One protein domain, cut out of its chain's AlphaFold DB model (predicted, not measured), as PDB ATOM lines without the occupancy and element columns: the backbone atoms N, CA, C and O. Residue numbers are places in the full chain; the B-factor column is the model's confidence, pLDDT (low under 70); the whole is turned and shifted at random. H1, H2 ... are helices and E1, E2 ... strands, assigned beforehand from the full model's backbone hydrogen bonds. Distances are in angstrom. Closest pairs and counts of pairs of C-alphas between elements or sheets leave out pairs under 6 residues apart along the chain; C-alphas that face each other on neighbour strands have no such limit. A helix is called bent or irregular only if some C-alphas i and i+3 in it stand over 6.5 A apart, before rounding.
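AT A GLANCE: This is residues 28 to 84 of the 394 residues of an uncharacterized protein of Dissostichus mawsoni (UniProt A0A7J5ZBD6). A narrow ribbon of two parallel strands, E1 and E2, and the long helix H2 make a V, whose narrow end is where the last residues of H2, 65 to 69, come near the ribbon. The short helix H1 follows directly on E1 and reaches across toward H2, and a long loop, residues 41 to 52, swings round from H1 to the start of H2. The printed part has 57 residues, with two named helices and two named strands in the order E1, H1, H2, E2; the sheet's order is E1, E2, parallel, and the class is mixed, helices and strands. The whole is only just loose, close to compact, with a radius of gyration of the C-alphas of 12.5 A, and its outline is flat, spanning 36 by 32 by 16 A.

IN THESE COORDINATES: E1 is residues 28 to 33, 16.6 A from first to last C-alpha, and begins at C-alpha 28 (-46.936, 25.762, 2.821). E2 is residues 74 to 80, 16.9 A long, and ends at C-alpha 80 (-32.637, 17.511, 2.011). H2 is residues 53 to 69, 21.9 A long, with C-alpha 53 at (-32.769, 2.889, -8.382). It has a kink of 26 degrees near residue 60 and is irregular, but only just: C-alphas 59 and 62 are 6.8 A apart. H1 is residues 34 to 40, 9.7 A long.

HOW THE PARTS SIT: E1 and E2 are parallel neighbours, with 19 degrees between their directions. C-alphas 30 and 77 face each other at 4.8 A, and N 30 and O 76, 3.0 A, and N 78 and O 30, 2.8 A, are within hydrogen-bond range. H2 and E2 have 6 pairs of C-alphas within 8 A, the closest those of Leu 69 and Val 77, 5.9 A apart. H2 and E1 are near each other, with 6 pairs of C-alphas within 10 A. The closest C-alphas of H1 and E2 are those of Gly 34 and Val 80, 5.5 A apart. H1 and H2 are close but not clearly touching, the closest C-alphas being those of Val 38 and Val 61, 8.0 A apart, and their lines are about perpendicular at 86 degrees. Every O i to N i+4 pair is within hydrogen-bond range in H1; in H2, 11 of 13 are.

THE WHOLE: The two C-alphas farthest apart are those of Glu 28 and Ser 48, 35.8 A. The printed part has no cut. The link from H1 to H2, 12 residues, is long; the links from E1 to H1 and from H2 to E2 are tight. The mean pLDDT of the printed part is 85.2, and residues 45 to 48 are under 70.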
ATOM      1  N   GLU A  28     -47.691  26.696   2.004       83.81
ATOM      2  CA  GLU A  28     -46.936  25.762   2.821       83.81
ATOM      3  C   GLU A  28     -45.667  25.307   2.075       83.81
ATOM      4  O   GLU A  28     -45.699  25.015   0.874       83.81
ATOM      5  N   VAL A  29     -44.542  25.232   2.789       88.44
ATOM      6  CA  VAL A  29     -43.301  24.621   2.295       88.44
ATOM      7  C   VAL A  29     -43.064  23.345   3.087       88.44
ATOM      8  O   VAL A  29     -42.989  23.384   4.315       88.44
ATOM      9  N   ARG A  30     -42.938  22.211   2.395       89.06
ATOM     10  CA  ARG A  30     -42.656  20.913   3.022       89.06
ATOM     11  C   ARG A  30     -41.205  20.529   2.804       89.06
ATOM     12  O   ARG A  30     -40.729  20.554   1.675       89.06
ATOM     13  N   ILE A  31     -40.523  20.137   3.873       91.69
ATOM     14  CA  ILE A  31     -39.126  19.705   3.829       91.69
ATOM     15  C   ILE A  31     -39.066  18.245   4.276       91.69
ATOM     16  O   ILE A  31     -39.480  17.920   5.387       91.69
ATOM     17  N   PHE A  32     -38.552  17.370   3.414       91.75
ATOM     18  CA  PHE A  32     -38.291  15.968   3.737       91.75
ATOM     19  C   PHE A  32     -36.798  15.738   3.973       91.75
ATOM     20  O   PHE A  32     -35.965  16.165   3.175       91.75
ATOM     21  N   ASP A  33     -36.465  14.984   5.019       90.44
ATOM     22  CA  ASP A  33     -35.198  14.254   5.090       90.44
ATOM     23  C   ASP A  33     -35.231  13.147   4.020       90.44
ATOM     24  O   ASP A  33     -36.108  12.278   4.033       90.44
ATOM     25  N   GLY A  34     -34.302  13.198   3.063       89.25
ATOM     26  CA  GLY A  34     -34.216  12.252   1.952       89.25
ATOM     27  C   GLY A  34     -33.891  10.821   2.385       89.25
ATOM     28  O   GLY A  34     -34.402   9.874   1.787       89.25
ATOM     29  N   ALA A  35     -33.121  10.639   3.462       84.12
ATOM     30  CA  ALA A  35     -32.865   9.317   4.022       84.12
ATOM     31  C   ALA A  35     -34.140   8.759   4.670       84.12
ATOM     32  O   ALA A  35     -34.542   7.633   4.367       84.12
ATOM     33  N   ALA A  36     -34.836   9.562   5.482       86.19
ATOM     34  CA  ALA A  36     -36.121   9.171   6.067       86.19
ATOM     35  C   ALA A  36     -37.186   8.869   4.990       86.19
ATOM     36  O   ALA A  36     -37.958   7.920   5.131       86.19
ATOM     37  N   LEU A  37     -37.193   9.619   3.882       89.00
ATOM     38  CA  LEU A  37     -38.084   9.397   2.741       89.00
ATOM     39  C   LEU A  37     -37.825   8.041   2.055       89.00
ATOM     40  O   LEU A  37     -38.776   7.330   1.736       89.00
ATOM     41  N   VAL A  38     -36.560   7.645   1.883       87.00
ATOM     42  CA  VAL A  38     -36.170   6.326   1.339       87.00
ATOM     43  C   VAL A  38     -36.491   5.182   2.310       87.00
ATOM     44  O   VAL A  38     -36.925   4.116   1.873       87.00
ATOM     45  N   HIS A  39     -36.363   5.403   3.623       84.00
ATOM     46  CA  HIS A  39     -36.843   4.456   4.638       84.00
ATOM     47  C   HIS A  39     -38.373   4.282   4.608       84.00
ATOM     48  O   HIS A  39     -38.859   3.163   4.744       84.00
ATOM     49  N   HIS A  40     -39.136   5.363   4.409       85.75
ATOM     50  CA  HIS A  40     -40.603   5.331   4.356       85.75
ATOM     51  C   HIS A  40     -41.153   4.688   3.069       85.75
ATOM     52  O   HIS A  40     -42.222   4.076   3.085       85.75
ATOM     53  N   LEU A  41     -40.441   4.821   1.946       88.19
ATOM     54  CA  LEU A  41     -40.877   4.340   0.636       88.19
ATOM     55  C   LEU A  41     -40.167   3.030   0.255       88.19
ATOM     56  O   LEU A  41     -39.304   3.032  -0.622       88.19
ATOM     57  N   GLU A  42     -40.540   1.898   0.869       85.50
ATOM     58  CA  GLU A  42     -40.076   0.577   0.400       85.50
ATOM     59  C   GLU A  42     -40.511   0.332  -1.066       85.50
ATOM     60  O   GLU A  42     -41.681   0.547  -1.402       85.50
ATOM     61  N   PRO A  43     -39.616  -0.170  -1.944       83.56
ATOM     62  CA  PRO A  43     -39.970  -0.602  -3.286       83.56
ATOM     63  C   PRO A  43     -41.061  -1.682  -3.286       83.56
ATOM     64  O   PRO A  43     -40.825  -2.843  -2.947       83.56
ATOM     65  N   LYS A  44     -42.273  -1.311  -3.712       75.44
ATOM     66  CA  LYS A  44     -43.441  -2.197  -3.698       75.44
ATOM     67  C   LYS A  44     -43.243  -3.421  -4.597       75.44
ATOM     68  O   LYS A  44     -43.320  -3.343  -5.824       75.44
ATOM     69  N   LYS A  45     -43.081  -4.576  -3.945       60.16
ATOM     70  CA  LYS A  45     -42.793  -5.910  -4.515       60.16
ATOM     71  C   LYS A  45     -43.837  -6.430  -5.525       60.16
ATOM     72  O   LYS A  45     -43.603  -7.452  -6.159       60.16
ATOM     73  N   CYS A  46     -44.972  -5.747  -5.696       47.38
ATOM     74  CA  CYS A  46     -46.016  -6.096  -6.663       47.38
ATOM     75  C   CYS A  46     -45.717  -5.677  -8.116       47.38
ATOM     76  O   CYS A  46     -46.320  -6.238  -9.027       47.38
ATOM     77  N   ASN A  47     -44.783  -4.746  -8.360       51.16
ATOM     78  CA  ASN A  47     -44.448  -4.294  -9.715       51.16
ATOM     79  C   ASN A  47     -43.154  -4.944 -10.234       51.16
ATOM     80  O   ASN A  47     -42.051  -4.548  -9.859       51.16
ATOM     81  N   SER A  48     -43.274  -5.853 -11.207       55.47
ATOM     82  CA  SER A  48     -42.172  -6.539 -11.925       55.47
ATOM     83  C   SER A  48     -41.275  -5.627 -12.797       55.47
ATOM     84  O   SER A  48     -40.413  -6.099 -13.552       55.47
ATOM     85  N   VAL A  49     -41.481  -4.311 -12.683       70.12
ATOM     86  CA  VAL A  49     -40.982  -3.232 -13.550       70.12
ATOM     87  C   VAL A  49     -40.101  -2.233 -12.780       70.12
ATOM     88  O   VAL A  49     -39.846  -1.133 -13.268       70.12
ATOM     89  N   ILE A  50     -39.674  -2.581 -11.562       80.81
ATOM     90  CA  ILE A  50     -38.750  -1.781 -10.747       80.81
ATOM     91  C   ILE A  50     -37.507  -2.623 -10.481       80.81
ATOM     92  O   ILE A  50     -37.513  -3.512  -9.631       80.81
ATOM     93  N   ARG A  51     -36.467  -2.388 -11.284       83.94
ATOM     94  CA  ARG A  51     -35.224  -3.165 -11.302       83.94
ATOM     95  C   ARG A  51     -34.027  -2.332 -10.872       83.94
ATOM     96  O   ARG A  51     -33.150  -2.887 -10.220       83.94
ATOM     97  N   THR A  52     -34.007  -1.031 -11.166       90.75
ATOM     98  CA  THR A  52     -32.922  -0.118 -10.763       90.75
ATOM     99  C   THR A  52     -33.384   1.015  -9.842       90.75
ATOM    100  O   THR A  52     -34.580   1.283  -9.703       90.75
ATOM    101  N   PHE A  53     -32.445   1.711  -9.195       89.62
ATOM    102  CA  PHE A  53     -32.769   2.889  -8.382       89.62
ATOM    103  C   PHE A  53     -33.371   4.037  -9.215       89.62
ATOM    104  O   PHE A  53     -34.195   4.786  -8.696       89.62
ATOM    105  N   GLY A  54     -33.055   4.124 -10.513       90.44
ATOM    106  CA  GLY A  54     -33.731   5.010 -11.466       90.44
ATOM    107  C   GLY A  54     -35.208   4.649 -11.663       90.44
ATOM    108  O   GLY A  54     -36.067   5.526 -11.556       90.44
ATOM    109  N   ASP A  55     -35.534   3.359 -11.841       89.75
ATOM    110  CA  ASP A  55     -36.934   2.900 -11.856       89.75
ATOM    111  C   ASP A  55     -37.658   3.289 -10.562       89.75
ATOM    112  O   ASP A  55     -38.782   3.783 -10.592       89.75
ATOM    113  N   TYR A  56     -37.020   3.044  -9.415       90.69
ATOM    114  CA  TYR A  56     -37.569   3.335  -8.092       90.69
ATOM    115  C   TYR A  56     -37.852   4.834  -7.905       90.69
ATOM    116  O   TYR A  56     -38.951   5.205  -7.478       90.69
ATOM    117  N   ALA A  57     -36.904   5.691  -8.290       90.81
ATOM    118  CA  ALA A  57     -37.052   7.136  -8.230       90.81
ATOM    119  C   ALA A  57     -38.232   7.610  -9.094       90.81
ATOM    120  O   ALA A  57     -39.132   8.283  -8.590       90.81
ATOM    121  N   GLN A  58     -38.283   7.193 -10.362       90.62
ATOM    122  CA  GLN A  58     -39.324   7.611 -11.307       90.62
ATOM    123  C   GLN A  58     -40.717   7.050 -10.981       90.62
ATOM    124  O   GLN A  58     -41.714   7.739 -11.182       90.62
ATOM    125  N   LYS A  59     -40.811   5.810 -10.484       87.81
ATOM    126  CA  LYS A  59     -42.094   5.097 -10.322       87.81
ATOM    127  C   LYS A  59     -42.674   5.168  -8.907       87.81
ATOM    128  O   LYS A  59     -43.833   4.804  -8.728       87.81
ATOM    129  N   GLN A  60     -41.908   5.613  -7.903       88.44
ATOM    130  CA  GLN A  60     -42.382   5.709  -6.510       88.44
ATOM    131  C   GLN A  60     -41.990   7.012  -5.804       88.44
ATOM    132  O   GLN A  60     -42.870   7.654  -5.231       88.44
ATOM    133  N   VAL A  61     -40.724   7.438  -5.861       90.44
ATOM    134  CA  VAL A  61     -40.270   8.627  -5.110       90.44
ATOM    135  C   VAL A  61     -40.819   9.922  -5.715       90.44
ATOM    136  O   VAL A  61     -41.482  10.690  -5.018       90.44
ATOM    137  N   LEU A  62     -40.623  10.149  -7.018       92.31
ATOM    138  CA  LEU A  62     -41.122  11.348  -7.700       92.31
ATOM    139  C   LEU A  62     -42.664  11.443  -7.690       92.31
ATOM    140  O   LEU A  62     -43.161  12.518  -7.356       92.31
ATOM    141  N   PRO A  63     -43.449  10.369  -7.927       92.62
ATOM    142  CA  PRO A  63     -44.907  10.414  -7.775       92.62
ATOM    143  C   PRO A  63     -45.377  10.721  -6.346       92.62
ATOM    144  O   PRO A  63     -46.380  11.412  -6.166       92.62
ATOM    145  N   TYR A  64     -44.658  10.253  -5.316       92.56
ATOM    146  CA  TYR A  64     -44.967  10.602  -3.926       92.56
ATOM    147  C   TYR A  64     -44.712  12.090  -3.650       92.56
ATOM    148  O   TYR A  64     -45.576  12.751  -3.076       92.56
ATOM    149  N   ILE A  65     -43.567  12.622  -4.094       92.62
ATOM    150  CA  ILE A  65     -43.211  14.045  -3.960       92.62
ATOM    151  C   ILE A  65     -44.206  14.928  -4.726       92.62
ATOM    152  O   ILE A  65     -44.729  15.881  -4.157       92.62
ATOM    153  N   ALA A  66     -44.534  14.581  -5.974       92.50
ATOM    154  CA  ALA A  66     -45.498  15.317  -6.793       92.50
ATOM    155  C   ALA A  66     -46.895  15.338  -6.155       92.50
ATOM    156  O   ALA A  66     -47.529  16.387  -6.086       92.50
ATOM    157  N   ARG A  67     -47.355  14.211  -5.589       93.31
ATOM    158  CA  ARG A  67     -48.588  14.188  -4.788       93.31
ATOM    159  C   ARG A  67     -48.482  15.097  -3.561       93.31
ATOM    160  O   ARG A  67     -49.427  15.821  -3.282       93.31
ATOM    161  N   LYS A  68     -47.348  15.091  -2.851       90.62
ATOM    162  CA  LYS A  68     -47.127  15.926  -1.657       90.62
ATOM    163  C   LYS A  68     -47.007  17.423  -1.947       90.62
ATOM    164  O   LYS A  68     -47.282  18.199  -1.034       90.62
ATOM    165  N   LEU A  69     -46.640  17.796  -3.174       90.31
ATOM    166  CA  LEU A  69     -46.693  19.157  -3.715       90.31
ATOM    167  C   LEU A  69     -48.127  19.552  -4.104       90.31
ATOM    168  O   LEU A  69     -48.562  20.647  -3.788       90.31
ATOM    169  N   ASN A  70     -48.895  18.640  -4.701       88.75
ATOM    170  CA  ASN A  70     -50.288  18.883  -5.104       88.75
ATOM    171  C   ASN A  70     -51.307  18.800  -3.938       88.75
ATOM    172  O   ASN A  70     -52.517  18.833  -4.163       88.75
ATOM    173  N   GLU A  71     -50.853  18.653  -2.690       85.81
ATOM    174  CA  GLU A  71     -51.711  18.549  -1.505       85.81
ATOM    175  C   GLU A  71     -52.082  19.940  -0.952       85.81
ATOM    176  O   GLU A  71     -51.510  20.421   0.025       85.81
ATOM    177  N   GLY A  72     -53.094  20.567  -1.558       82.88
ATOM    178  CA  GLY A  72     -53.788  21.737  -1.005       82.88
ATOM    179  C   GLY A  72     -52.972  23.030  -1.046       82.88
ATOM    180  O   GLY A  72     -52.901  23.684  -2.081       82.88
ATOM    181  N   THR A  73     -52.411  23.433   0.096       84.12
ATOM    182  CA  THR A  73     -51.719  24.719   0.297       84.12
ATOM    183  C   THR A  73     -50.224  24.698  -0.024       84.12
ATOM    184  O   THR A  73     -49.557  25.721   0.133       84.12
ATOM    185  N   VAL A  74     -49.669  23.556  -0.437       88.12
ATOM    186  CA  VAL A  74     -48.222  23.397  -0.641       88.12
ATOM    187  C   VAL A  74     -47.765  24.068  -1.931       88.12
ATOM    188  O   VAL A  74     -48.160  23.685  -3.024       88.12
ATOM    189  N   MET A  75     -46.868  25.047  -1.801       88.31
ATOM    190  CA  MET A  75     -46.261  25.748  -2.940       88.31
ATOM    191  C   MET A  75     -44.884  25.191  -3.315       88.31
ATOM    192  O   MET A  75     -44.404  25.425  -4.424       88.31
ATOM    193  N   ARG A  76     -44.218  24.483  -2.394       89.75
ATOM    194  CA  ARG A  76     -42.873  23.933  -2.597       89.75
ATOM    195  C   ARG A  76     -42.636  22.700  -1.730       89.75
ATOM    196  O   ARG A  76     -43.010  22.674  -0.557       89.75
ATOM    197  N   VAL A  77     -41.950  21.714  -2.302       92.81
ATOM    198  CA  VAL A  77     -41.382  20.576  -1.574       92.81
ATOM    199  C   VAL A  77     -39.869  20.582  -1.769       92.81
ATOM    200  O   VAL A  77     -39.401  20.542  -2.904       92.81
ATOM    201  N   ASP A  78     -39.118  20.602  -0.672       92.00
ATOM    202  CA  ASP A  78     -37.668  20.403  -0.649       92.00
ATOM    203  C   ASP A  78     -37.341  18.999  -0.114       92.00
ATOM    204  O   ASP A  78     -37.985  18.506   0.814       92.00
ATOM    205  N   VAL A  79     -36.308  18.360  -0.672       92.56
ATOM    206  CA  VAL A  79     -35.761  17.094  -0.160       92.56
ATOM    207  C   VAL A  79     -34.290  17.305   0.176       92.56
ATOM    208  O   VAL A  79     -33.472  17.571  -0.704       92.56
ATOM    209  N   VAL A  80     -33.963  17.217   1.462       92.38
ATOM    210  CA  VAL A  80     -32.637  17.511   2.011       92.38
ATOM    211  C   VAL A  80     -31.881  16.210   2.242       92.38
ATOM    212  O   VAL A  80     -32.388  15.292   2.883       92.38
ATOM    213  N   TRP A  81     -30.647  16.145   1.746       86.38
ATOM    214  CA  TRP A  81     -29.756  15.000   1.907       86.38
ATOM    215  C   TRP A  81     -28.549  15.371   2.766       86.38
ATOM    216  O   TRP A  81     -28.024  16.482   2.681       86.38
ATOM    217  N   ASP A  82     -28.087  14.429   3.586       82.50
ATOM    218  CA  ASP A  82     -26.889  14.607   4.403       82.50
ATOM    219  C   ASP A  82     -25.615  14.590   3.536       82.50
ATOM    220  O   ASP A  82     -25.157  13.535   3.089       82.50
ATOM    221  N   THR A  83     -24.986  15.753   3.358       80.62
ATOM    222  CA  THR A  83     -23.643  15.840   2.766       80.62
ATOM    223  C   THR A  83     -22.577  15.506   3.809       80.62
ATOM    224  O   THR A  83     -22.243  16.324   4.671       80.62
ATOM    225  N   TYR A  84     -21.999  14.312   3.701       71.38
ATOM    226  CA  TYR A  84     -20.825  13.898   4.468       71.38
ATOM    227  C   TYR A  84     -19.558  14.432   3.782       71.38
ATOM    228  O   TYR A  84     -19.143  13.921   2.744       71.38
TER     229      TYR A  84